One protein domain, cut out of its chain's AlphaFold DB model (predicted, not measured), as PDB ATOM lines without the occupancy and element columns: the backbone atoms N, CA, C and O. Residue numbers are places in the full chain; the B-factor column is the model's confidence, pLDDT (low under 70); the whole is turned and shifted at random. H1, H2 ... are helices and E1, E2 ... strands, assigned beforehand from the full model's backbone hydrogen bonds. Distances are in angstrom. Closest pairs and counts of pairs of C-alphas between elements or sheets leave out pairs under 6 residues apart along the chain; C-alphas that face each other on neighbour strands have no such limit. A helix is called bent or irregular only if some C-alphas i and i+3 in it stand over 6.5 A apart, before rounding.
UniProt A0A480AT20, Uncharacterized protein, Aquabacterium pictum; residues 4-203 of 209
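Overview. This is residues 4 to 203 of the 209 residues of an uncharacterized protein of Aquabacterium pictum (UniProt A0A480AT20). A strongly twisted sheet of five parallel strands runs through the middle, with H3 and H4 over one face, H8 over the other and H7 packed on H8. H2 crosses H4, while H1, H5 and H6 lie away from the sheet. The printed part has 200 residues with eight named helices and five named strands, in the order H1 H2 H3 E1 H4 H5 H6 E2 H7 E3 H8 E4 E5; the sheet's order is E2 E3 E4 E1 E5. The class is mixed, helices and strands; the whole is compact, with a radius of gyration of the C-alphas of 16.3 A and spans of 43 by 38 by 30 A.

Arrangement. H1, residues 4 to 11, only just touches H6, residues 97 to 111, with 3 pairs of C-alphas within 8 A, made by residues 108 to 111 of H6 alone; the closest are Leu 10 and Lys 108, 6.7 A. H2, residues 28 to 34, touches residues 76 to 81 alone of H4, residues 71 to 85, about perpendicular at 82 degrees; the closest C-alphas, Ala 28 and Ala 80, are 5.3 A apart. The sheet holds E1, residues 58 to 64, E2, residues 125 to 129, E3, residues 149 to 154, E4, residues 179 to 184, and E5, residues 198 to 202. Within hydrogen-bond range are N 150 and O 125, 2.8 A, for E2 and E3; N 151 and O 180, 2.8 A, for E3 and E4; N 61 and O 181, 2.8 A, for E4 and E1; N 62 and O 199, 2.8 A, for E1 and E5. H3, residues 36 to 47, and H4 are on the same face, along the strands, at heights of 9.0 A and 8.9 A over the sheet. H5, residues 88 to 92, is close but not clearly touching H4 and H6. H8, residues 155 to 174, is on the opposite face, completing three layers, at a height of 7.1 A; H7, residues 133 to 141, touches its residues 160 to 168 alone, Gln 140 and Ala 164 closest at 5.1 A. E2, H7, E3 and E3, H8, E4 are strand-helix-strand units, parallel neighbour strands joined through a helix, with right-handed crossovers. H8 is irregular, C-alphas 156 and 159 being 8.1 A apart, with 10 of 16 O i to N i+4 pairs within hydrogen-bond range; in the other seven helices every such pair is.

Along the chain. H1 begins at C-alpha 4 (160.161, 101.965, 150.569), and E5 ends at C-alpha 202 (139.772, 111.287, 114.520). H8 measures 26.0 A, H4 21.2 A, H6 21.0 A and E1 20.1 A.

Size, cuts and confidence. The C-alphas farthest apart, Arg 4 and Gly 68, are 51.3 A apart. The printed part has no cut. The links H1 to H2, H6 to E2 and E4 to E5 are long. The pLDDT is under 70 at 21 residues, among them 4 to 13.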
ATOM      1  N   ARG A   4     160.849 103.154 151.079       51.84
ATOM      2  CA  ARG A   4     160.161 101.965 150.569       51.84
ATOM      3  C   ARG A   4     159.353 102.248 149.294       51.84
ATOM      4  O   ARG A   4     159.391 101.436 148.378       51.84
ATOM      5  N   ASP A   5     158.692 103.408 149.193       54.31
ATOM      6  CA  ASP A   5     158.006 103.835 147.958       54.31
ATOM      7  C   ASP A   5     159.017 104.036 146.811       54.31
ATOM      8  O   ASP A   5     158.731 103.720 145.656       54.31
ATOM      9  N   TYR A   6     160.220 104.522 147.140       52.72
ATOM     10  CA  TYR A   6     161.315 104.746 146.191       52.72
ATOM     11  C   TYR A   6     161.840 103.438 145.573       52.72
ATOM     12  O   TYR A   6     161.978 103.338 144.354       52.72
ATOM     13  N   LEU A   7     162.071 102.404 146.390       50.94
ATOM     14  CA  LEU A   7     162.558 101.102 145.913       50.94
ATOM     15  C   LEU A   7     161.502 100.330 145.103       50.94
ATOM     16  O   LEU A   7     161.837  99.712 144.091       50.94
ATOM     17  N   VAL A   8     160.221 100.427 145.480       56.03
ATOM     18  CA  VAL A   8     159.108  99.815 144.727       56.03
ATOM     19  C   VAL A   8     158.963 100.439 143.330       56.03
ATOM     20  O   VAL A   8     158.762  99.718 142.352       56.03
ATOM     21  N   GLY A   9     159.133 101.759 143.195       53.31
ATOM     22  CA  GLY A   9     159.121 102.433 141.887       53.31
ATOM     23  C   GLY A   9     160.297 102.043 140.975       53.31
ATOM     24  O   GLY A   9     160.164 101.998 139.747       53.31
ATOM     25  N   LEU A  10     161.448 101.702 141.562       49.59
ATOM     26  CA  LEU A  10     162.625 101.246 140.821       49.59
ATOM     27  C   LEU A  10     162.460  99.815 140.287       49.59
ATOM     28  O   LEU A  10     162.788  99.581 139.123       49.59
ATOM     29  N   GLN A  11     161.886  98.902 141.080       51.19
ATOM     30  CA  GLN A  11     161.661  97.491 140.712       51.19
ATOM     31  C   GLN A  11     160.423  97.248 139.833       51.19
ATOM     32  O   GLN A  11     160.245  96.158 139.295       51.19
ATOM     33  N   ALA A  12     159.564  98.251 139.665       53.34
ATOM     34  CA  ALA A  12     158.357  98.153 138.860       53.34
ATOM     35  C   ALA A  12     158.641  97.795 137.380       53.34
ATOM     36  O   ALA A  12     159.102  98.644 136.609       53.34
ATOM     37  N   SER A  13     158.321  96.554 136.988       61.50
ATOM     38  CA  SER A  13     158.326  96.013 135.616       61.50
ATOM     39  C   SER A  13     156.937  96.039 134.971       61.50
ATOM     40  O   SER A  13     155.982  95.601 135.602       61.50
ATOM     41  N   TYR A  14     156.795  96.536 133.738       71.62
ATOM     42  CA  TYR A  14     155.525  96.607 132.986       71.62
ATOM     43  C   TYR A  14     154.620  95.369 133.197       71.62
ATOM     44  O   TYR A  14     155.105  94.243 133.126       71.62
ATOM     45  N   ASP A  15     153.335  95.574 133.529       82.12
ATOM     46  CA  ASP A  15     152.413  94.469 133.852       82.12
ATOM     47  C   ASP A  15     151.958  93.811 132.548       82.12
ATOM     48  O   ASP A  15     150.987  94.235 131.919       82.12
ATOM     49  N   THR A  16     152.714  92.794 132.141       85.62
ATOM     50  CA  THR A  16     152.496  92.029 130.911       85.62
ATOM     51  C   THR A  16     151.290  91.097 130.983       85.62
ATOM     52  O   THR A  16     150.891  90.558 129.953       85.62
ATOM     53  N   VAL A  17     150.708  90.891 132.172       88.81
ATOM     54  CA  VAL A  17     149.478  90.106 132.336       88.81
ATOM     55  C   VAL A  17     148.277  90.966 131.967       88.81
ATOM     56  O   VAL A  17     147.411  90.522 131.221       88.81
ATOM     57  N   ALA A  18     148.226  92.200 132.477       89.25
ATOM     58  CA  ALA A  18     147.130  93.126 132.205       89.25
ATOM     59  C   ALA A  18     147.200  93.732 130.799       89.25
ATOM     60  O   ALA A  18     146.166  93.918 130.150       89.25
ATOM     61  N   LEU A  19     148.410  94.087 130.355       95.06
ATOM     62  CA  LEU A  19     148.626  94.884 129.157       95.06
ATOM     63  C   LEU A  19     149.660  94.236 128.231       95.06
ATOM     64  O   LEU A  19     150.702  93.758 128.668       95.06
ATOM     65  N   ARG A  20     149.437  94.326 126.920       94.88
ATOM     66  CA  ARG A  20     150.428  93.986 125.888       94.88
ATOM     67  C   ARG A  20     151.140  95.246 125.411       94.88
ATOM     68  O   ARG A  20     150.487  96.240 125.108       94.88
ATOM     69  N   ALA A  21     152.467  95.207 125.333       92.00
ATOM     70  CA  ALA A  21     153.253  96.332 124.829       92.00
ATOM     71  C   ALA A  21     152.910  96.659 123.357       92.00
ATOM     72  O   ALA A  21     152.594  95.742 122.590       92.00
ATOM     73  N   PRO A  22     152.975  97.937 122.945       92.69
ATOM     74  CA  PRO A  22     152.705  98.339 121.570       92.69
ATOM     75  C   PRO A  22     153.805  97.871 120.605       92.69
ATOM     76  O   PRO A  22     155.006  97.898 120.909       92.69
ATOM     77  N   VAL A  23     153.397  97.454 119.409       90.38
ATOM     78  CA  VAL A  23     154.291  96.808 118.436       90.38
ATOM     79  C   VAL A  23     155.010  97.847 117.571       90.38
ATOM     80  O   VAL A  23     154.431  98.837 117.128       90.38
ATOM     81  N   ALA A  24     156.309  97.644 117.330       85.62
ATOM     82  CA  ALA A  24     157.063  98.472 116.393       85.62
ATOM     83  C   ALA A  24     156.559  98.232 114.968       85.62
ATOM     84  O   ALA A  24     156.456  97.091 114.527       85.62
ATOM     85  N   THR A  25     156.285  99.302 114.225       82.94
ATOM     86  CA  THR A  25     155.885  99.193 112.818       82.94
ATOM     87  C   THR A  25     156.785 100.058 111.944       82.94
ATOM     88  O   THR A  25     157.148 101.178 112.312       82.94
ATOM     89  N   ALA A  26     157.162  99.545 110.772       84.50
ATOM     90  CA  ALA A  26     157.960 100.298 109.807       84.50
ATOM     91  C   ALA A  26     157.233 101.593 109.412       84.50
ATOM     92  O   ALA A  26     156.011 101.600 109.302       84.50
ATOM     93  N   GLY A  27     157.955 102.701 109.232       86.38
ATOM     94  CA  GLY A  27     157.356 103.984 108.837       86.38
ATOM     95  C   GLY A  27     156.465 104.653 109.896       86.38
ATOM     96  O   GLY A  27     155.820 105.657 109.593       86.38
ATOM     97  N   ALA A  28     156.437 104.157 111.139       88.94
ATOM     98  CA  ALA A  28     155.590 104.693 112.207       88.94
ATOM     99  C   ALA A  28     155.751 106.210 112.409       88.94
ATOM    100  O   ALA A  28     154.762 106.931 112.529       88.94
ATOM    101  N   GLN A  29     156.982 106.724 112.358       89.75
ATOM    102  CA  GLN A  29     157.229 108.154 112.529       89.75
ATOM    103  C   GLN A  29     156.683 109.002 111.371       89.75
ATOM    104  O   GLN A  29     156.183 110.100 111.608       89.75
ATOM    105  N   ALA A  30     156.728 108.497 110.135       90.88
ATOM    106  CA  ALA A  30     156.125 109.171 108.988       90.88
ATOM    107  C   ALA A  30     154.594 109.224 109.121       90.88
ATOM    108  O   ALA A  30     154.005 110.287 108.936       90.88
ATOM    109  N   ARG A  31     153.956 108.120 109.548       90.69
ATOM    110  CA  ARG A  31     152.500 108.081 109.794       90.69
ATOM    111  C   ARG A  31     152.055 109.067 110.874       90.69
ATOM    112  O   ARG A  31     151.025 109.716 110.723       90.69
ATOM    113  N   LEU A  32     152.826 109.190 111.955       93.38
ATOM    114  CA  LEU A  32     152.531 110.159 113.012       93.38
ATOM    115  C   LEU A  32     152.674 111.601 112.516       93.38
ATOM    116  O   LEU A  32     151.815 112.427 112.806       93.38
ATOM    117  N   ARG A  33     153.714 111.901 111.725       93.25
ATOM    118  CA  ARG A  33     153.899 113.235 111.123       93.25
ATOM    119  C   ARG A  33     152.763 113.604 110.172       93.25
ATOM    120  O   ARG A  33     152.301 114.738 110.218       93.25
ATOM    121  N   ALA A  34     152.274 112.649 109.380       92.19
ATOM    122  CA  ALA A  34     151.121 112.852 108.499       92.19
ATOM    123  C   ALA A  34     149.822 113.188 109.263       92.19
ATOM    124  O   ALA A  34     148.883 113.709 108.676       92.19
ATOM    125  N   GLN A  35     149.768 112.914 110.572       93.38
ATOM    126  CA  GLN A  35     148.617 113.154 111.448       93.38
ATOM    127  C   GLN A  35     148.989 114.068 112.629       93.38
ATOM    128  O   GLN A  35     148.546 113.849 113.760       93.38
ATOM    129  N   ALA A  36     149.823 115.089 112.393       93.12
ATOM    130  CA  ALA A  36     150.385 115.942 113.445       93.12
ATOM    131  C   ALA A  36     149.323 116.542 114.388       93.12
ATOM    132  O   ALA A  36     149.510 116.537 115.605       93.12
ATOM    133  N   THR A  37     148.180 116.981 113.852       93.88
ATOM    134  CA  THR A  37     147.071 117.531 114.649       93.88
ATOM    135  C   THR A  37     146.492 116.498 115.618       93.88
ATOM    136  O   THR A  37     146.271 116.807 116.789       93.88
ATOM    137  N   ALA A  38     146.296 115.252 115.171       94.25
ATOM    138  CA  ALA A  38     145.794 114.176 116.025       94.25
ATOM    139  C   ALA A  38     146.810 113.810 117.120       94.25
ATOM    140  O   ALA A  38     146.433 113.645 118.281       94.25
ATOM    141  N   VAL A  39     148.103 113.762 116.777       95.12
ATOM    142  CA  VAL A  39     149.196 113.540 117.741       95.12
ATOM    143  C   VAL A  39     149.225 114.639 118.803       95.12
ATOM    144  O   VAL A  39     149.340 114.341 119.993       95.12
ATOM    145  N   GLN A  40     149.099 115.905 118.402       93.75
ATOM    146  CA  GLN A  40     149.089 117.038 119.325       93.75
ATOM    147  C   GLN A  40     147.873 116.987 120.255       93.75
ATOM    148  O   GLN A  40     148.032 117.120 121.470       93.75
ATOM    149  N   ALA A  41     146.678 116.748 119.706       94.38
ATOM    150  CA  ALA A  41     145.442 116.659 120.477       94.38
ATOM    151  C   ALA A  41     145.484 115.521 121.509       94.38
ATOM    152  O   ALA A  41     145.171 115.739 122.680       94.38
ATOM    153  N   LEU A  42     145.935 114.329 121.107       94.75
ATOM    154  CA  LEU A  42     146.072 113.187 122.013       94.75
ATOM    155  C   LEU A  42     147.157 113.411 123.069       94.75
ATOM    156  O   LEU A  42     146.953 113.081 124.233       94.75
ATOM    157  N   THR A  43     148.287 114.015 122.698       93.38
ATOM    158  CA  THR A  43     149.354 114.352 123.654       93.38
ATOM    159  C   THR A  43     148.849 115.342 124.702       93.38
ATOM    160  O   THR A  43     149.057 115.141 125.899       93.38
ATOM    161  N   HIS A  44     148.137 116.386 124.271       91.94
ATOM    162  CA  HIS A  44     147.518 117.354 125.170       91.94
ATOM    163  C   HIS A  44     146.501 116.681 126.107       91.94
ATOM    164  O   HIS A  44     146.542 116.902 127.317       91.94
ATOM    165  N   TRP A  45     145.643 115.807 125.575       92.88
ATOM    166  CA  TRP A  45     144.681 115.039 126.368       92.88
ATOM    167  C   TRP A  45     145.345 114.112 127.394       92.88
ATOM    168  O   TRP A  45     144.907 114.040 128.545       92.88
ATOM    169  N   CYS A  46     146.444 113.446 127.029       91.50
ATOM    170  CA  CYS A  46     147.218 112.663 127.987       91.50
ATOM    171  C   CYS A  46     147.708 113.554 129.138       91.50
ATOM    172  O   CYS A  46     147.466 113.255 130.307       91.50
ATOM    173  N   LEU A  47     148.312 114.700 128.827       87.44
ATOM    174  CA  LEU A  47     148.878 115.610 129.827       87.44
ATOM    175  C   LEU A  47     147.825 116.362 130.665       87.44
ATOM    176  O   LEU A  47     148.150 116.854 131.750       87.44
ATOM    177  N   GLN A  48     146.571 116.432 130.210       85.44
ATOM    178  CA  GLN A  48     145.495 117.154 130.885       85.44
ATOM    179  C   GLN A  48     145.308 116.662 132.325       85.44
ATOM    180  O   GLN A  48     145.000 115.499 132.564       85.44
ATOM    181  N   GLY A  49     145.502 117.544 133.307       73.19
ATOM    182  CA  GLY A  49     145.290 117.219 134.721       73.19
ATOM    183  C   GLY A  49     146.244 116.163 135.292       73.19
ATOM    184  O   GLY A  49     145.939 115.613 136.349       73.19
ATOM    185  N   ALA A  50     147.363 115.868 134.616       69.06
ATOM    186  CA  ALA A  50     148.319 114.836 135.017       69.06
ATOM    187  C   ALA A  50     149.313 115.290 136.107       69.06
ATOM    188  O   ALA A  50     149.863 114.435 136.797       69.06
ATOM    189  N   VAL A  51     149.576 116.597 136.267       62.47
ATOM    190  CA  VAL A  51     150.527 117.165 137.257       62.47
ATOM    191  C   VAL A  51     150.408 118.702 137.340       62.47
ATOM    192  O   VAL A  51     149.887 119.304 136.402       62.47
ATOM    193  N   PRO A  52     150.885 119.357 138.427       56.06
ATOM    194  CA  PRO A  52     151.538 118.781 139.616       56.06
ATOM    195  C   PRO A  52     150.564 118.098 140.590       56.06
ATOM    196  O   PRO A  52     150.978 117.311 141.432       56.06
ATOM    197  N   ARG A  53     149.257 118.351 140.463       66.75
ATOM    198  CA  ARG A  53     148.210 117.616 141.184       66.75
ATOM    199  C   ARG A  53     147.364 116.864 140.173       66.75
ATOM    200  O   ARG A  53     146.777 117.494 139.294       66.75
ATOM    201  N   VAL A  54     147.299 115.541 140.312       71.25
ATOM    202  CA  VAL A  54     146.439 114.698 139.478       71.25
ATOM    203  C   VAL A  54     144.983 115.024 139.810       71.25
ATOM    204  O   VAL A  54     144.439 114.508 140.781       71.25
ATOM    205  N   ARG A  55     144.366 115.925 139.043       76.06
ATOM    206  CA  ARG A  55     142.943 116.278 139.202       76.06
ATOM    207  C   ARG A  55     142.037 115.284 138.486       76.06
ATOM    208  O   ARG A  55     140.911 115.068 138.903       76.06
ATOM    209  N   GLN A  56     142.545 114.686 137.408       83.19
ATOM    210  CA  GLN A  56     141.822 113.739 136.566       83.19
ATOM    211  C   GLN A  56     142.606 112.429 136.508       83.19
ATOM    212  O   GLN A  56     143.450 112.207 135.627       83.19
ATOM    213  N   ARG A  57     142.351 111.575 137.507       89.38
ATOM    214  CA  ARG A  57     143.032 110.281 137.674       89.38
ATOM    215  C   ARG A  57     142.677 109.290 136.580       89.38
ATOM    216  O   ARG A  57     143.485 108.424 136.277       89.38
ATOM    217  N   MET A  58     141.525 109.446 135.943       92.19
ATOM    218  CA  MET A  58     141.135 108.626 134.811       92.19
ATOM    219  C   MET A  58     140.350 109.459 133.805       92.19
ATOM    220  O   MET A  58     139.462 110.210 134.193       92.19
ATOM    221  N   LEU A  59     140.694 109.342 132.523       92.62
ATOM    222  CA  LEU A  59     139.912 109.889 131.412       92.62
ATOM    223  C   LEU A  59     139.704 108.801 130.369       92.62
ATOM    224  O   LEU A  59     140.570 107.940 130.189       92.62
ATOM    225  N   VAL A  60     138.579 108.884 129.667       93.31
ATOM    226  CA  VAL A  60     138.236 107.987 128.566       93.31
ATOM    227  C   VAL A  60     138.177 108.788 127.274       93.31
ATOM    228  O   VAL A  60     137.695 109.921 127.245       93.31
ATOM    229  N   GLY A  61     138.702 108.203 126.207       93.50
ATOM    230  CA  GLY A  61     138.620 108.752 124.869       93.50
ATOM    231  C   GLY A  61     138.338 107.677 123.832       93.50
ATOM    232  O   GLY A  61     138.457 106.482 124.099       93.50
ATOM    233  N   THR A  62     137.989 108.113 122.630       94.00
ATOM    234  CA  THR A  62     137.822 107.263 121.449       94.00
ATOM    235  C   THR A  62     138.672 107.808 120.314       94.00
ATOM    236  O   THR A  62     138.587 108.997 120.005       94.00
ATOM    237  N   LEU A  63     139.436 106.939 119.668       93.81
ATOM    238  CA  LEU A  63     140.179 107.202 118.449       93.81
ATOM    239  C   LEU A  63     139.507 106.484 117.278       93.81
ATOM    240  O   LEU A  63     139.350 105.260 117.282       93.81
ATOM    241  N   ARG A  64     139.152 107.256 116.255       91.31
ATOM    242  CA  ARG A  64     138.588 106.758 115.002       91.31
ATOM    243  C   ARG A  64     139.563 106.946 113.847       91.31
ATOM    244  O   ARG A  64     140.258 107.959 113.769       91.31
ATOM    245  N   GLY A  65     139.580 105.973 112.943       88.44
ATOM    246  CA  GLY A  65     140.240 106.108 111.649       88.44
ATOM    247  C   GLY A  65     139.479 107.064 110.736       88.44
ATOM    248  O   GLY A  65     138.334 107.430 111.015       88.44
ATOM    249  N   ALA A  66     140.121 107.448 109.638       84.81
ATOM    250  CA  ALA A  66     139.441 108.135 108.550       84.81
ATOM    251  C   ALA A  66     138.328 107.242 107.970       84.81
ATOM    252  O   ALA A  66     138.401 106.014 108.052       84.81
ATOM    253  N   THR A  67     137.296 107.838 107.373       77.44
ATOM    254  CA  THR A  67     136.243 107.075 106.687       77.44
ATOM    255  C   THR A  67     136.865 106.158 105.630       77.44
ATOM    256  O   THR A  67     137.654 106.618 104.810       77.44
ATOM    257  N   GLY A  68     136.539 104.862 105.670       72.88
ATOM    258  CA  GLY A  68     137.114 103.855 104.768       72.88
ATOM    259  C   GLY A  68     138.526 103.382 105.132       72.88
ATOM    260  O   GLY A  68     139.077 102.547 104.424       72.88
ATOM    261  N   ALA A  69     139.119 103.872 106.227       76.81
ATOM    262  CA  ALA A  69     140.400 103.369 106.704       76.81
ATOM    263  C   ALA A  69     140.263 101.952 107.279       76.81
ATOM    264  O   ALA A  69     139.341 101.655 108.041       76.81
ATOM    265  N   GLU A  70     141.235 101.101 106.966       84.38
ATOM    266  CA  GLU A  70     141.312  99.747 107.504       84.38
ATOM    267  C   GLU A  70     141.559  99.755 109.020       84.38
ATOM    268  O   GLU A  70     142.389 100.516 109.535       84.38
ATOM    269  N   ALA A  71     140.895  98.850 109.745       86.50
ATOM    270  CA  ALA A  71     141.074  98.685 111.190       86.50
ATOM    271  C   ALA A  71     142.544  98.422 111.567       86.50
ATOM    272  O   ALA A  71     143.045  98.967 112.549       86.50
ATOM    273  N   GLN A  72     143.267  97.665 110.734       88.94
ATOM    274  CA  GLN A  72     144.687  97.383 110.933       88.94
ATOM    275  C   GLN A  72     145.561  98.641 110.813       88.94
ATOM    276  O   GLN A  72     146.505  98.814 111.586       88.94
ATOM    277  N   ALA A  73     145.243  99.546 109.883       90.12
ATOM    278  CA  ALA A  73     145.960 100.811 109.736       90.12
ATOM    279  C   ALA A  73     145.752 101.709 110.965       90.12
ATOM    280  O   ALA A  73     146.701 102.326 111.455       90.12
ATOM    281  N   LEU A  74     144.530 101.728 111.506       92.50
ATOM    282  CA  LEU A  74     144.212 102.442 112.739       92.50
ATOM    283  C   LEU A  74     144.940 101.852 113.955       92.50
ATOM    284  O   LEU A  74     145.541 102.602 114.724       92.50
ATOM    285  N   ALA A  75     144.934 100.525 114.112       92.88
ATOM    286  CA  ALA A  75     145.658  99.843 115.183       92.88
ATOM    287  C   ALA A  75     147.171 100.100 115.090       92.88
ATOM    288  O   ALA A  75     147.798 100.469 116.081       92.88
ATOM    289  N   SER A  76     147.743 100.024 113.883       93.94
ATOM    290  CA  SER A  76     149.153 100.342 113.629       93.94
ATOM    291  C   SER A  76     149.497 101.799 113.956       93.94
ATOM    292  O   SER A  76     150.584 102.082 114.468       93.94
ATOM    293  N   TRP A  77     148.586 102.736 113.680       95.12
ATOM    294  CA  TRP A  77     148.757 104.134 114.071       95.12
ATOM    295  C   TRP A  77     148.699 104.303 115.595       95.12
ATOM    296  O   TRP A  77     149.531 105.010 116.163       95.12
ATOM    297  N   ALA A  78     147.770 103.623 116.272       95.88
ATOM    298  CA  ALA A  78     147.666 103.650 117.729       95.88
ATOM    299  C   ALA A  78     148.919 103.059 118.405       95.88
ATOM    300  O   ALA A  78     149.439 103.661 119.344       95.88
ATOM    301  N   ASP A  79     149.459 101.954 117.879       96.06
ATOM    302  CA  ASP A  79     150.751 101.391 118.289       96.06
ATOM    303  C   ASP A  79     151.887 102.406 118.130       96.06
ATOM    304  O   ASP A  79     152.694 102.601 119.040       96.06
ATOM    305  N   ALA A  80     151.939 103.099 116.987       96.00
ATOM    306  CA  ALA A  80     152.931 104.138 116.744       96.00
ATOM    307  C   ALA A  80     152.825 105.271 117.780       96.00
ATOM    308  O   ALA A  80     153.834 105.671 118.360       96.00
ATOM    309  N   PHE A  81     151.617 105.764 118.059       96.56
ATOM    310  CA  PHE A  81     151.414 106.822 119.049       96.56
ATOM    311  C   PHE A  81     151.786 106.362 120.468       96.56
ATOM    312  O   PHE A  81     152.482 107.077 121.190       96.56
ATOM    313  N   ALA A  82     151.402 105.141 120.850       96.00
ATOM    314  CA  ALA A  82     151.781 104.538 122.125       96.00
ATOM    315  C   ALA A  82     153.308 104.441 122.287       96.00
ATOM    316  O   ALA A  82     153.840 104.850 123.317       96.00
ATOM    317  N   ARG A  83     154.026 104.017 121.239       94.06
ATOM    318  CA  ARG A  83     155.501 103.981 121.236       94.06
ATOM    319  C   ARG A  83     156.158 105.361 121.239       94.06
ATOM    320  O   ARG A  83     157.321 105.514 121.620       94.06
ATOM    321  N   GLN A  84     155.466 106.380 120.735       93.94
ATOM    322  CA  GLN A  84     155.947 107.754 120.807       93.94
ATOM    323  C   GLN A  84     155.859 108.268 122.247       93.94
ATOM    324  O   GLN A  84     156.828 108.845 122.746       93.94
ATOM    325  N   ILE A  85     154.718 108.053 122.911       92.69
ATOM    326  CA  ILE A  85     154.466 108.579 124.258       92.69
ATOM    327  C   ILE A  85     155.191 107.783 125.351       92.69
ATOM    328  O   ILE A  85     155.591 108.370 126.357       92.69
ATOM    329  N   ASP A  86     155.422 106.480 125.163       91.12
ATOM    330  CA  ASP A  86     156.198 105.664 126.108       91.12
ATOM    331  C   ASP A  86     157.724 105.826 125.963       91.12
ATOM    332  O   ASP A  86     158.504 105.403 126.823       91.12
ATOM    333  N   GLY A  87     158.160 106.520 124.907       90.12
ATOM    334  CA  GLY A  87     159.562 106.766 124.594       90.12
ATOM    335  C   GLY A  87     160.265 105.613 123.869       90.12
ATOM    336  O   GLY A  87     161.471 105.717 123.642       90.12
ATOM    337  N   GLY A  88     159.551 104.560 123.468       89.06
ATOM    338  CA  GLY A  88     160.061 103.431 122.692       89.06
ATOM    339  C   GLY A  88     160.683 103.875 121.372       89.06
ATOM    340  O   GLY A  88     161.822 103.525 121.089       89.06
ATOM    341  N   MET A  89     160.022 104.772 120.629       89.94
ATOM    342  CA  MET A  89     160.600 105.342 119.399       89.94
ATOM    343  C   MET A  89     161.905 106.104 119.643       89.94
ATOM    344  O   MET A  89     162.797 106.109 118.799       89.94
ATOM    345  N   ARG A  90     162.023 106.781 120.792       89.75
ATOM    346  CA  ARG A  90     163.240 107.517 121.148       89.75
ATOM    347  C   ARG A  90     164.372 106.559 121.507       89.75
ATOM    348  O   ARG A  90     165.508 106.849 121.161       89.75
ATOM    349  N   LEU A  91     164.063 105.452 122.183       87.62
ATOM    350  CA  LEU A  91     165.027 104.390 122.461       87.62
ATOM    351  C   LEU A  91     165.511 103.719 121.172       87.62
ATOM    352  O   LEU A  91     166.714 103.537 121.025       87.62
ATOM    353  N   ASP A  92     164.609 103.423 120.234       87.31
ATOM    354  CA  ASP A  92     164.960 102.815 118.941       87.31
ATOM    355  C   ASP A  92     165.859 103.732 118.091       87.31
ATOM    356  O   ASP A  92     166.698 103.258 117.331       87.31
ATOM    357  N   ALA A  93     165.699 105.053 118.223       87.88
ATOM    358  CA  ALA A  93     166.492 106.047 117.501       87.88
ATOM    359  C   ALA A  93     167.883 106.312 118.114       87.88
ATOM    360  O   ALA A  93     168.679 107.041 117.521       87.88
ATOM    361  N   MET A  94     168.187 105.783 119.305       89.75
ATOM    362  CA  MET A  94     169.491 105.978 119.945       89.75
ATOM    363  C   MET A  94     170.547 105.087 119.297       89.75
ATOM    364  O   MET A  94     170.371 103.879 119.176       89.75
ATOM    365  N   SER A  95     171.686 105.677 118.942       83.81
ATOM    366  CA  SER A  95     172.769 104.962 118.261       83.81
ATOM    367  C   SER A  95     173.621 104.099 119.194       83.81
ATOM    368  O   SER A  95     174.353 103.231 118.727       83.81
ATOM    369  N   THR A  96     173.559 104.328 120.513       88.31
ATOM    370  CA  THR A  96     174.420 103.639 121.486       88.31
ATOM    371  C   THR A  96     173.655 103.152 122.713       88.31
ATOM    372  O   THR A  96     172.726 103.795 123.208       88.31
ATOM    373  N   GLN A  97     174.112 102.028 123.272       84.94
ATOM    374  CA  GLN A  97     173.553 101.459 124.503       84.94
ATOM    375  C   GLN A  97     173.736 102.382 125.716       84.94
ATOM    376  O   GLN A  97     172.888 102.407 126.605       84.94
ATOM    377  N   VAL A  98     174.804 103.186 125.738       90.25
ATOM    378  CA  VAL A  98     175.064 104.158 126.810       90.25
ATOM    379  C   VAL A  98     174.013 105.267 126.808       90.25
ATOM    380  O   VAL A  98     173.474 105.594 127.865       90.25
ATOM    381  N   GLN A  99     173.657 105.803 125.636       87.50
ATOM    382  CA  GLN A  99     172.567 106.780 125.519       87.50
ATOM    383  C   GLN A  99     171.232 106.181 125.976       87.50
ATOM    384  O   GLN A  99     170.501 106.821 126.735       87.50
ATOM    385  N   ALA A 100     170.949 104.933 125.588       86.38
ATOM    386  CA  ALA A 100     169.747 104.221 126.015       86.38
ATOM    387  C   ALA A 100     169.701 104.005 127.536       86.38
ATOM    388  O   ALA A 100     168.661 104.221 128.163       86.38
ATOM    389  N   LEU A 101     170.824 103.632 128.155       88.25
ATOM    390  CA  LEU A 101     170.922 103.470 129.603       88.25
ATOM    391  C   LEU A 101     170.759 104.807 130.333       88.25
ATOM    392  O   LEU A 101     169.951 104.901 131.255       88.25
ATOM    393  N   ALA A 102     171.462 105.854 129.893       89.44
ATOM    394  CA  ALA A 102     171.353 107.195 130.465       89.44
ATOM    395  C   ALA A 102     169.913 107.726 130.384       89.44
ATOM    396  O   ALA A 102     169.397 108.296 131.348       89.44
ATOM    397  N   TRP A 103     169.229 107.474 129.264       86.38
ATOM    398  CA  TRP A 103     167.814 107.794 129.105       86.38
ATOM    399  C   TRP A 103     166.936 107.036 130.107       86.38
ATOM    400  O   TRP A 103     166.154 107.660 130.824       86.38
ATOM    401  N   ARG A 104     167.091 105.710 130.222       87.12
ATOM    402  CA  ARG A 104     166.330 104.886 131.182       87.12
ATOM    403  C   ARG A 104     166.547 105.337 132.628       87.12
ATOM    404  O   ARG A 104     165.581 105.442 133.385       87.12
ATOM    405  N   LEU A 105     167.785 105.659 133.002       87.19
ATOM    406  CA  LEU A 105     168.116 106.181 134.329       87.19
ATOM    407  C   LEU A 105     167.446 107.532 134.579       87.19
ATOM    408  O   LEU A 105     166.802 107.715 135.612       87.19
ATOM    409  N   ARG A 106     167.511 108.456 133.613       87.62
ATOM    410  CA  ARG A 106     166.827 109.754 133.699       87.62
ATOM    411  C   ARG A 106     165.322 109.588 133.906       87.62
ATOM    412  O   ARG A 106     164.741 110.298 134.722       87.62
ATOM    413  N   VAL A 107     164.697 108.644 133.204       85.56
ATOM    414  CA  VAL A 107     163.271 108.330 133.367       85.56
ATOM    415  C   VAL A 107     162.966 107.862 134.789       85.56
ATOM    416  O   VAL A 107     162.065 108.408 135.420       85.56
ATOM    417  N   LYS A 108     163.752 106.927 135.336       83.94
ATOM    418  CA  LYS A 108     163.572 106.441 136.713       83.94
ATOM    419  C   LYS A 108     163.765 107.545 137.757       83.94
ATOM    420  O   LYS A 108     162.970 107.651 138.686       83.94
ATOM    421  N   VAL A 109     164.764 108.414 137.576       83.75
ATOM    422  CA  VAL A 109     164.983 109.582 138.447       83.75
ATOM    423  C   VAL A 109     163.803 110.555 138.379       83.75
ATOM    424  O   VAL A 109     163.384 111.087 139.406       83.75
ATOM    425  N   ASN A 110     163.243 110.778 137.188       82.88
ATOM    426  CA  ASN A 110     162.072 111.633 137.011       82.88
ATOM    427  C   ASN A 110     160.816 111.032 137.659       82.88
ATOM    428  O   ASN A 110     160.067 111.765 138.302       82.88
ATOM    429  N   ASP A 111     160.602 109.722 137.526       78.19
ATOM    430  CA  ASP A 111     159.467 109.022 138.136       78.19
ATOM    431  C   ASP A 111     159.554 109.029 139.677       78.19
ATOM    432  O   ASP A 111     158.530 109.129 140.352       78.19
ATOM    433  N   ALA A 112     160.766 109.059 140.245       76.94
ATOM    434  CA  ALA A 112     160.994 109.229 141.682       76.94
ATOM    435  C   ALA A 112     160.716 110.655 142.211       76.94
ATOM    436  O   ALA A 112     160.782 110.881 143.419       76.94
ATOM    437  N   ARG A 113     160.403 111.627 141.342       80.25
ATOM    438  CA  ARG A 113     160.100 113.022 141.714       80.25
ATOM    439  C   ARG A 113     158.673 113.408 141.296       80.25
ATOM    440  O   ARG A 113     158.507 114.293 140.453       80.25
ATOM    441  N   PRO A 114     157.626 112.788 141.875       69.06
ATOM    442  CA  PRO A 114     156.237 112.989 141.450       69.06
ATOM    443  C   PRO A 114     155.720 114.423 141.652       69.06
ATOM    444  O   PRO A 114     154.720 114.797 141.048       69.06
ATOM    445  N   TRP A 115     156.399 115.236 142.470       72.50
ATOM    446  CA  TRP A 115     156.084 116.654 142.682       72.50
ATOM    447  C   TRP A 115     156.559 117.574 141.546       72.50
ATOM    448  O   TRP A 115     156.190 118.747 141.519       72.50
ATOM    449  N   ARG A 116     157.395 117.086 140.620       80.38
ATOM    450  CA  ARG A 116     157.882 117.885 139.491       80.38
ATOM    451  C   ARG A 116     156.793 118.017 138.423       80.38
ATOM    452  O   ARG A 116     156.123 117.043 138.089       80.38
ATOM    453  N   ASN A 117     156.692 119.193 137.803       75.75
ATOM    454  CA  ASN A 117     155.916 119.359 136.572       75.75
ATOM    455  C   ASN A 117     156.447 118.412 135.489       75.75
ATOM    456  O   ASN A 117     157.637 118.454 135.154       75.75
ATOM    457  N   ARG A 118     155.573 117.564 134.935       76.19
ATOM    458  CA  ARG A 118     155.944 116.735 133.786       76.19
ATOM    459  C   ARG A 118     156.043 117.597 132.545       76.19
ATOM    460  O   ARG A 118     155.236 118.493 132.317       76.19
ATOM    461  N   LEU A 119     157.051 117.289 131.753       80.19
ATOM    462  CA  LEU A 119     157.248 117.832 130.427       80.19
ATOM    463  C   LEU A 119     156.546 116.917 129.417       80.19
ATOM    464  O   LEU A 119     156.460 115.711 129.655       80.19
ATOM    465  N   PRO A 120     156.133 117.436 128.250       79.25
ATOM    466  CA  PRO A 120     155.608 116.604 127.164       79.25
ATOM    467  C   PRO A 120     156.566 115.489 126.718       79.25
ATOM    468  O   PRO A 120     156.148 114.494 126.142       79.25
ATOM    469  N   SER A 121     157.863 115.649 126.989       80.75
ATOM    470  CA  SER A 121     158.902 114.668 126.680       80.75
ATOM    471  C   SER A 121     159.055 113.551 127.715       80.75
ATOM    472  O   SER A 121     159.879 112.661 127.483       80.75
ATOM    473  N   ASP A 122     158.381 113.640 128.869       85.12
ATOM    474  CA  ASP A 122     158.445 112.617 129.911       85.12
ATOM    475  C   ASP A 122     157.612 111.401 129.499       85.12
ATOM    476  O   ASP A 122     156.423 111.555 129.209       85.12
ATOM    477  N   PRO A 123     158.199 110.195 129.503       88.75
ATOM    478  CA  PRO A 123     157.496 109.033 129.001       88.75
ATOM    479  C   PRO A 123     156.343 108.611 129.911       88.75
ATOM    480  O   PRO A 123     156.385 108.734 131.143       88.75
ATOM    481  N   TRP A 124     155.315 108.092 129.258       90.56
ATOM    482  CA  TRP A 124     154.197 107.378 129.858       90.56
ATOM    483  C   TRP A 124     154.468 105.868 129.824       90.56
ATOM    484  O   TRP A 124     155.414 105.419 129.188       90.56
ATOM    485  N   ASP A 125     153.672 105.067 130.523       92.19
ATOM    486  CA  ASP A 125     153.484 103.675 130.101       92.19
ATOM    487  C   ASP A 125     152.411 103.665 129.017       92.19
ATOM    488  O   ASP A 125     151.458 104.446 129.086       92.19
ATOM    489  N   ALA A 126     152.538 102.782 128.034       94.81
ATOM    490  CA  ALA A 126     151.506 102.584 127.032       94.81
ATOM    491  C   ALA A 126     151.321 101.097 126.736       94.81
ATOM    492  O   ALA A 126     152.290 100.339 126.732       94.81
ATOM    493  N   GLY A 127     150.076 100.677 126.515       95.94
ATOM    494  CA  GLY A 127     149.766  99.261 126.363       95.94
ATOM    495  C   GLY A 127     148.356  98.963 125.900       95.94
ATOM    496  O   GLY A 127     147.430  99.687 126.243       95.94
ATOM    497  N   TRP A 128     148.189  97.863 125.172       97.25
ATOM    498  CA  TRP A 128     146.885  97.308 124.823       97.25
ATOM    499  C   TRP A 128     146.304  96.512 125.986       97.25
ATOM    500  O   TRP A 128     146.936  95.564 126.452       97.25
ATOM    501  N   ALA A 129     145.099  96.860 126.426       96.25
ATOM    502  CA  ALA A 129     144.294  96.003 127.281       96.25
ATOM    503  C   ALA A 129     143.918  94.729 126.521       96.25
ATOM    504  O   ALA A 129     143.543  94.780 125.349       96.25
ATOM    505  N   LEU A 130     144.021  93.591 127.200       94.44
ATOM    506  CA  LEU A 130     143.702  92.291 126.625       94.44
ATOM    507  C   LEU A 130     142.340  91.803 127.127       94.44
ATOM    508  O   LEU A 130     142.022  91.918 128.311       94.44
ATOM    509  N   SER A 131     141.561  91.207 126.229       93.25
ATOM    510  CA  SER A 131     140.260  90.588 126.514       93.25
ATOM    511  C   SER A 131     140.366  89.151 127.048       93.25
ATOM    512  O   SER A 131     139.360  88.546 127.416       93.25
ATOM    513  N   ALA A 132     141.580  88.600 127.156       95.00
ATOM    514  CA  ALA A 132     141.807  87.285 127.747       95.00
ATOM    515  C   ALA A 132     141.387  87.255 129.237       95.00
ATOM    516  O   ALA A 132     141.686  88.205 129.970       95.00
ATOM    517  N   PRO A 133     140.777  86.164 129.747       94.75
ATOM    518  CA  PRO A 133     140.219  86.125 131.105       94.75
ATOM    519  C   PRO A 133     141.199  86.494 132.230       94.75
ATOM    520  O   PRO A 133     140.819  87.175 133.183       94.75
ATOM    521  N   ALA A 134     142.464  86.073 132.127       94.56
ATOM    522  CA  ALA A 134     143.493  86.404 133.114       94.56
ATOM    523  C   ALA A 134     143.817  87.908 133.135       94.56
ATOM    524  O   ALA A 134     143.922  88.497 134.209       94.56
ATOM    525  N   ALA A 135     143.906  88.533 131.959       94.44
ATOM    526  CA  ALA A 135     144.168  89.960 131.824       94.44
ATOM    527  C   ALA A 135     142.996  90.803 132.336       94.44
ATOM    528  O   ALA A 135     143.202  91.754 133.087       94.44
ATOM    529  N   LEU A 136     141.759  90.412 132.006       95.06
ATOM    530  CA  LEU A 136     140.555  91.067 132.521       95.06
ATOM    531  C   LEU A 136     140.496  91.005 134.046       95.06
ATOM    532  O   LEU A 136     140.286  92.033 134.687       95.06
ATOM    533  N   ARG A 137     140.735  89.823 134.631       95.62
ATOM    534  CA  ARG A 137     140.784  89.659 136.089       95.62
ATOM    535  C   ARG A 137     141.853  90.562 136.697       95.62
ATOM    536  O   ARG A 137     141.563  91.268 137.657       95.62
ATOM    537  N   GLN A 138     143.051  90.583 136.114       95.31
ATOM    538  CA  GLN A 138     144.144  91.437 136.570       95.31
ATOM    539  C   GLN A 138     143.750  92.923 136.532       95.31
ATOM    540  O   GLN A 138     143.906  93.612 137.539       95.31
ATOM    541  N   LEU A 139     143.178  93.411 135.424       94.69
ATOM    542  CA  LEU A 139     142.690  94.792 135.287       94.69
ATOM    543  C   LEU A 139     141.597  95.131 136.312       94.69
ATOM    544  O   LEU A 139     141.585  96.223 136.885       94.69
ATOM    545  N   GLN A 140     140.695  94.188 136.578       94.00
ATOM    546  CA  GLN A 140     139.574  94.375 137.495       94.00
ATOM    547  C   GLN A 140     140.001  94.403 138.964       94.00
ATOM    548  O   GLN A 140     139.439  95.181 139.734       94.00
ATOM    549  N   THR A 141     140.978  93.584 139.369       92.81
ATOM    550  CA  THR A 141     141.249  93.349 140.797       92.81
ATOM    551  C   THR A 141     142.577  93.903 141.293       92.81
ATOM    552  O   THR A 141     142.621  94.441 142.398       92.81
ATOM    553  N   ALA A 142     143.649  93.844 140.506       92.12
ATOM    554  CA  ALA A 142     145.005  94.022 141.039       92.12
ATOM    555  C   ALA A 142     145.829  95.095 140.321       92.12
ATOM    556  O   ALA A 142     146.694  95.718 140.937       92.12
ATOM    557  N   TRP A 143     145.561  95.338 139.039       94.12
ATOM    558  CA  TRP A 143     146.327  96.290 138.248       94.12
ATOM    559  C   TRP A 143     146.223  97.703 138.829       94.12
ATOM    560  O   TRP A 143     145.122  98.185 139.101       94.12
ATOM    561  N   MET A 144     147.372  98.365 138.972       91.06
ATOM    562  CA  MET A 144     147.513  99.751 139.419       91.06
ATOM    563  C   MET A 144     148.526 100.476 138.524       91.06
ATOM    564  O   MET A 144     149.604  99.928 138.256       91.06
ATOM    565  N   PRO A 145     148.251 101.723 138.100       90.06
ATOM    566  CA  PRO A 145     149.205 102.493 137.318       90.06
ATOM    567  C   PRO A 145     150.392 102.891 138.200       90.06
ATOM    568  O   PRO A 145     150.228 103.486 139.267       90.06
ATOM    569  N   ARG A 146     151.608 102.571 137.753       83.62
ATOM    570  CA  ARG A 146     152.865 102.898 138.464       83.62
ATOM    571  C   ARG A 146     153.526 104.171 137.955       83.62
ATOM    572  O   ARG A 146     154.429 104.703 138.587       83.62
ATOM    573  N   ARG A 147     153.049 104.648 136.813       86.25
ATOM    574  CA  ARG A 147     153.332 105.938 136.200       86.25
ATOM    575  C   ARG A 147     152.094 106.336 135.386       86.25
ATOM    576  O   ARG A 147     151.172 105.528 135.292       86.25
ATOM    577  N   PRO A 148     152.020 107.547 134.816       89.94
ATOM    578  CA  PRO A 148     150.964 107.892 133.873       89.94
ATOM    579  C   PRO A 148     150.855 106.849 132.765       89.94
ATOM    580  O   PRO A 148     151.855 106.563 132.107       89.94
ATOM    581  N   THR A 149     149.676 106.266 132.581       93.81
ATOM    582  CA  THR A 149     149.491 105.146 131.653       93.81
ATOM    583  C   THR A 149     148.440 105.469 130.606       93.81
ATOM    584  O   THR A 149     147.325 105.866 130.942       93.81
ATOM    585  N   LEU A 150     148.788 105.259 129.339       96.50
ATOM    586  CA  LEU A 150     147.860 105.185 128.220       96.50
ATOM    587  C   LEU A 150     147.485 103.718 127.986       96.50
ATOM    588  O   LEU A 150     148.317 102.905 127.593       96.50
ATOM    589  N   VAL A 151     146.227 103.376 128.222       97.00
ATOM    590  CA  VAL A 151     145.668 102.059 127.927       97.00
ATOM    591  C   VAL A 151     144.911 102.149 126.609       97.00
ATOM    592  O   VAL A 151     143.912 102.859 126.518       97.00
ATOM    593  N   LEU A 152     145.395 101.450 125.591       96.94
ATOM    594  CA  LEU A 152     144.693 101.243 124.331       96.94
ATOM    595  C   LEU A 152     143.707 100.087 124.500       96.94
ATOM    596  O   LEU A 152     144.055  99.055 125.066       96.94
ATOM    597  N   ALA A 153     142.491 100.244 124.007       95.25
ATOM    598  CA  ALA A 153     141.456  99.227 124.092       95.25
ATOM    599  C   ALA A 153     140.816  99.039 122.723       95.25
ATOM    600  O   ALA A 153     140.308  99.998 122.145       95.25
ATOM    601  N   ASP A 154     140.843  97.817 122.203       93.69
ATOM    602  CA  ASP A 154     140.192  97.522 120.931       93.69
ATOM    603  C   ASP A 154     138.670  97.615 121.099       93.69
ATOM    604  O   ASP A 154     138.083  97.011 122.002       93.69
ATOM    605  N   ALA A 155     138.021  98.408 120.249       91.12
ATOM    606  CA  ALA A 155     136.573  98.542 120.255       91.12
ATOM    607  C   ALA A 155     135.854  97.251 119.833       91.12
ATOM    608  O   ALA A 155     134.699  97.054 120.217       91.12
ATOM    609  N   ALA A 156     136.517  96.359 119.090       90.50
ATOM    610  CA  ALA A 156     135.978  95.033 118.794       90.50
ATOM    611  C   ALA A 156     135.718  94.233 120.087       90.50
ATOM    612  O   ALA A 156     134.694  93.564 120.209       90.50
ATOM    613  N   ASP A 157     136.564  94.426 121.102       90.75
ATOM    614  CA  ASP A 157     136.505  93.743 122.398       90.75
ATOM    615  C   ASP A 157     135.706  94.517 123.466       90.75
ATOM    616  O   ASP A 157     135.794  94.235 124.669       90.75
ATOM    617  N   HIS A 158     134.907  95.509 123.054       89.62
ATOM    618  CA  HIS A 158     134.247  96.443 123.970       89.62
ATOM    619  C   HIS A 158     133.407  95.752 125.052       89.62
ATOM    620  O   HIS A 158     133.409  96.207 126.193       89.62
ATOM    621  N   ALA A 159     132.710  94.656 124.736       87.50
ATOM    622  CA  ALA A 159     131.848  93.969 125.694       87.50
ATOM    623  C   ALA A 159     132.633  93.481 126.925       87.50
ATOM    624  O   ALA A 159     132.236  93.743 128.063       87.50
ATOM    625  N   ALA A 160     133.782  92.839 126.696       88.38
ATOM    626  CA  ALA A 160     134.654  92.333 127.750       88.38
ATOM    627  C   ALA A 160     135.406  93.472 128.457       88.38
ATOM    628  O   ALA A 160     135.442  93.557 129.689       88.38
ATOM    629  N   LEU A 161     135.968  94.391 127.673       93.12
ATOM    630  CA  LEU A 161     136.803  95.470 128.185       93.12
ATOM    631  C   LEU A 161     136.007  96.550 128.934       93.12
ATOM    632  O   LEU A 161     136.553  97.188 129.831       93.12
ATOM    633  N   ARG A 162     134.707  96.721 128.658       91.81
ATOM    634  CA  ARG A 162     133.844  97.668 129.387       91.81
ATOM    635  C   ARG A 162     133.712  97.304 130.866       91.81
ATOM    636  O   ARG A 162     133.694  98.201 131.708       91.81
ATOM    637  N   LEU A 163     133.671  96.014 131.205       90.12
ATOM    638  CA  LEU A 163     133.637  95.568 132.603       90.12
ATOM    639  C   LEU A 163     134.951  95.885 133.324       90.12
ATOM    640  O   LEU A 163     134.933  96.402 134.439       90.12
ATOM    641  N   ALA A 164     136.091  95.628 132.675       93.12
ATOM    642  CA  ALA A 164     137.398  96.006 133.209       93.12
ATOM    643  C   ALA A 164     137.504  97.525 133.404       93.12
ATOM    644  O   ALA A 164     137.882  97.992 134.476       93.12
ATOM    645  N   LEU A 165     137.081  98.296 132.404       93.62
ATOM    646  CA  LEU A 165     137.054  99.748 132.462       93.62
ATOM    647  C   LEU A 165     136.138 100.268 133.592       93.62
ATOM    648  O   LEU A 165     136.517 101.204 134.293       93.62
ATOM    649  N   THR A 166     134.979  99.643 133.821       92.56
ATOM    650  CA  THR A 166     134.070  99.980 134.934       92.56
ATOM    651  C   THR A 166     134.730  99.733 136.291       92.56
ATOM    652  O   THR A 166     134.699 100.603 137.161       92.56
ATOM    653  N   ALA A 167     135.381  98.580 136.468       92.50
ATOM    654  CA  ALA A 167     136.093  98.244 137.703       92.50
ATOM    655  C   ALA A 167     137.292  99.175 137.962       92.50
ATOM    656  O   ALA A 167     137.577  99.538 139.106       92.50
ATOM    657  N   LEU A 168     137.993  99.599 136.906       93.69
ATOM    658  CA  LEU A 168     139.035 100.621 137.004       93.69
ATOM    659  C   LEU A 168     138.444 101.972 137.413       93.69
ATOM    660  O   LEU A 168     138.981 102.613 138.312       93.69
ATOM    661  N   TRP A 169     137.320 102.376 136.815       92.44
ATOM    662  CA  TRP A 169     136.640 103.625 137.151       92.44
ATOM    663  C   TRP A 169     136.197 103.665 138.615       92.44
ATOM    664  O   TRP A 169     136.441 104.646 139.306       92.44
ATOM    665  N   GLN A 170     135.632 102.581 139.145       92.06
ATOM    666  CA  GLN A 170     135.224 102.508 140.555       92.06
ATOM    667  C   GLN A 170     136.390 102.670 141.542       92.06
ATOM    668  O   GLN A 170     136.186 103.088 142.677       92.06
ATOM    669  N   ARG A 171     137.618 102.350 141.122       92.75
ATOM    670  CA  ARG A 171     138.820 102.404 141.971       92.75
ATOM    671  C   ARG A 171     139.767 103.541 141.602       92.75
ATOM    672  O   ARG A 171     140.831 103.659 142.208       92.75
ATOM    673  N   HIS A 172     139.404 104.379 140.631       91.75
ATOM    674  CA  HIS A 172     140.331 105.347 140.051       91.75
ATOM    675  C   HIS A 172     140.835 106.387 141.061       91.75
ATOM    676  O   HIS A 172     141.956 106.871 140.920       91.75
ATOM    677  N   ASP A 173     140.070 106.675 142.120       90.44
ATOM    678  CA  ASP A 173     140.482 107.556 143.222       90.44
ATOM    679  C   ASP A 173     141.736 107.068 143.959       90.44
ATOM    680  O   ASP A 173     142.507 107.869 144.493       90.44
ATOM    681  N   GLN A 174     141.992 105.760 143.923       90.25
ATOM    682  CA  GLN A 174     143.167 105.133 144.527       90.25
ATOM    683  C   GLN A 174     144.412 105.247 143.633       90.25
ATOM    684  O   GLN A 174     145.537 105.045 144.097       90.25
ATOM    685  N   PHE A 175     144.249 105.586 142.349       89.38
ATOM    686  CA  PHE A 175     145.359 105.625 141.404       89.38
ATOM    687  C   PHE A 175     146.285 106.793 141.712       89.38
ATOM    688  O   PHE A 175     145.924 107.955 141.533       89.38
ATOM    689  N   ARG A 176     147.527 106.503 142.108       84.50
ATOM    690  CA  ARG A 176     148.558 107.534 142.322       84.50
ATOM    691  C   ARG A 176     148.947 108.263 141.031       84.50
ATOM    692  O   ARG A 176     149.400 109.403 141.095       84.50
ATOM    693  N   HIS A 177     148.744 107.625 139.881       86.81
ATOM    694  CA  HIS A 177     149.080 108.157 138.566       86.81
ATOM    695  C   HIS A 177     147.860 108.185 137.638       86.81
ATOM    696  O   HIS A 177     146.995 107.318 137.749       86.81
ATOM    697  N   PRO A 178     147.778 109.164 136.721       91.56
ATOM    698  CA  PRO A 178     146.672 109.262 135.783       91.56
ATOM    699  C   PRO A 178     146.654 108.097 134.789       91.56
ATOM    700  O   PRO A 178     147.686 107.699 134.252       91.56
ATOM    701  N   VAL A 179     145.453 107.617 134.492       94.00
ATOM    702  CA  VAL A 179     145.165 106.618 133.464       94.00
ATOM    703  C   VAL A 179     144.381 107.276 132.337       94.00
ATOM    704  O   VAL A 179     143.470 108.079 132.559       94.00
ATOM    705  N   ARG A 180     144.752 106.969 131.104       95.25
ATOM    706  CA  ARG A 180     144.084 107.430 129.890       95.25
ATOM    707  C   ARG A 180     143.638 106.194 129.144       95.25
ATOM    708  O   ARG A 180     144.473 105.465 128.634       95.25
ATOM    709  N   TRP A 181     142.344 105.924 129.146       95.56
ATOM    710  CA  TRP A 181     141.786 104.789 128.431       95.56
ATOM    711  C   TRP A 181     141.304 105.249 127.062       95.56
ATOM    712  O   TRP A 181     140.421 106.100 126.973       95.56
ATOM    713  N   LEU A 182     141.887 104.714 125.998       95.56
ATOM    714  CA  LEU A 182     141.594 105.098 124.627       95.56
ATOM    715  C   LEU A 182     141.010 103.906 123.873       95.56
ATOM    716  O   LEU A 182     141.721 102.959 123.551       95.56
ATOM    717  N   TRP A 183     139.722 103.980 123.552       94.50
ATOM    718  CA  TRP A 183     139.088 103.041 122.634       94.50
ATOM    719  C   TRP A 183     139.577 103.281 121.210       94.50
ATOM    720  O   TRP A 183     139.497 104.404 120.721       94.50
ATOM    721  N   VAL A 184     140.032 102.243 120.520       94.50
ATOM    722  CA  VAL A 184     140.532 102.311 119.145       94.50
ATOM    723  C   VAL A 184     139.532 101.615 118.226       94.50
ATOM    724  O   VAL A 184     139.202 100.455 118.440       94.50
ATOM    725  N   GLY A 185     139.015 102.333 117.225       88.56
ATOM    726  CA  GLY A 185     138.045 101.797 116.255       88.56
ATOM    727  C   GLY A 185     136.571 101.958 116.648       88.56
ATOM    728  O   GLY A 185     135.690 101.510 115.922       88.56
ATOM    729  N   ALA A 186     136.274 102.617 117.771       68.25
ATOM    730  CA  ALA A 186     134.919 102.699 118.314       68.25
ATOM    731  C   ALA A 186     134.001 103.710 117.614       68.25
ATOM    732  O   ALA A 186     134.391 104.827 117.257       68.25
ATOM    733  N   GLY A 187     132.712 103.376 117.561       61.78
ATOM    734  CA  GLY A 187     131.646 104.316 117.270       61.78
ATOM    735  C   GLY A 187     131.311 105.221 118.474       61.78
ATOM    736  O   GLY A 187     130.586 104.766 119.331       61.78
ATOM    737  N   ALA A 188     131.817 106.467 118.515       51.81
ATOM    738  CA  ALA A 188     131.403 107.703 119.236       51.81
ATOM    739  C   ALA A 188     131.085 107.675 120.743       51.81
ATOM    740  O   ALA A 188     131.368 108.676 121.396       51.81
ATOM    741  N   ASP A 189     130.559 106.592 121.300       61.97
ATOM    742  CA  ASP A 189     129.921 106.567 122.612       61.97
ATOM    743  C   ASP A 189     130.129 105.205 123.279       61.97
ATOM    744  O   ASP A 189     129.175 104.503 123.599       61.97
ATOM    745  N   LEU A 190     131.383 104.813 123.518       70.94
ATOM    746  CA  LEU A 190     131.680 103.706 124.435       70.94
ATOM    747  C   LEU A 190     132.063 104.258 125.819       70.94
ATOM    748  O   LEU A 190     133.245 104.222 126.183       70.94
ATOM    749  N   PRO A 191     131.117 104.809 126.608       66.50
ATOM    750  CA  PRO A 191     131.413 105.162 127.982       66.50
ATOM    751  C   PRO A 191     131.642 103.890 128.804       66.50
ATOM    752  O   PRO A 191     131.028 102.844 128.577       66.50
ATOM    753  N   ALA A 192     132.510 104.000 129.808       66.81
ATOM    754  CA  ALA A 192     132.614 103.009 130.872       66.81
ATOM    755  C   ALA A 192     131.335 102.953 131.708       66.81
ATOM    756  O   ALA A 192     130.884 101.885 132.107       66.81
ATOM    757  N   VAL A 193     130.807 104.142 132.015       74.25
ATOM    758  CA  VAL A 193     129.802 104.402 133.046       74.25
ATOM    759  C   VAL A 193     128.924 105.570 132.576       74.25
ATOM    760  O   VAL A 193     129.451 106.504 131.962       74.25
ATOM    761  N   PRO A 194     127.606 105.562 132.848       72.81
ATOM    762  CA  PRO A 194     126.734 106.698 132.552       72.81
ATOM    763  C   PRO A 194     127.290 108.024 133.096       72.81
ATOM    764  O   PRO A 194     127.795 108.081 134.214       72.81
ATOM    765  N   GLY A 195     127.209 109.090 132.296       72.44
ATOM    766  CA  GLY A 195     127.682 110.429 132.673       72.44
ATOM    767  C   GLY A 195     129.195 110.650 132.554       72.44
ATOM    768  O   GLY A 195     129.667 111.765 132.776       72.44
ATOM    769  N   GLN A 196     129.971 109.632 132.174       82.56
ATOM    770  CA  GLN A 196     131.396 109.799 131.913       82.56
ATOM    771  C   GLN A 196     131.633 110.568 130.606       82.56
ATOM    772  O   GLN A 196     131.161 110.171 129.542       82.56
ATOM    773  N   LEU A 197     132.420 111.644 130.677       85.62
ATOM    774  CA  LEU A 197     132.854 112.382 129.492       85.62
ATOM    775  C   LEU A 197     133.843 111.546 128.671       85.62
ATOM    776  O   LEU A 197     134.848 111.063 129.201       85.62
ATOM    777  N   VAL A 198     133.574 111.424 127.370       90.31
ATOM    778  CA  VAL A 198     134.424 110.710 126.410       90.31
ATOM    779  C   VAL A 198     135.018 111.712 125.424       90.31
ATOM    780  O   VAL A 198     134.300 112.335 124.643       90.31
ATOM    781  N   ALA A 199     136.341 111.874 125.455       91.81
ATOM    782  CA  ALA A 199     137.050 112.698 124.480       91.81
ATOM    783  C   ALA A 199     137.071 112.007 123.107       91.81
ATOM    784  O   ALA A 199     137.251 110.795 123.017       91.81
ATOM    785  N   ARG A 200     136.909 112.763 122.019       91.81
ATOM    786  CA  ARG A 200     136.821 112.202 120.664       91.81
ATOM    787  C   ARG A 200     137.999 112.660 119.814       91.81
ATOM    788  O   ARG A 200     138.270 113.852 119.717       91.81
ATOM    789  N   PHE A 201     138.658 111.700 119.175       92.69
ATOM    790  CA  PHE A 201     139.796 111.910 118.289       92.69
ATOM    791  C   PHE A 201     139.542 111.193 116.965       92.69
ATOM    792  O   PHE A 201     139.017 110.077 116.939       92.69
ATOM    793  N   GLY A 202     139.919 111.833 115.864       91.31
ATOM    794  CA  GLY A 202     139.772 111.287 114.520       91.31
ATOM    795  C   GLY A 202     141.043 111.495 113.716       91.31
ATOM    796  O   GLY A 202     141.682 112.543 113.823       91.31
ATOM    797  N   LEU A 203     141.402 110.489 112.923       90.69
ATOM    798  CA  LEU A 203     142.421 110.616 111.891       90.69
ATOM    799  C   LEU A 203     141.790 111.177 110.615       90.69
ATOM    800  O   LEU A 203     140.653 110.850 110.271       90.69
TER     801      LEU A 203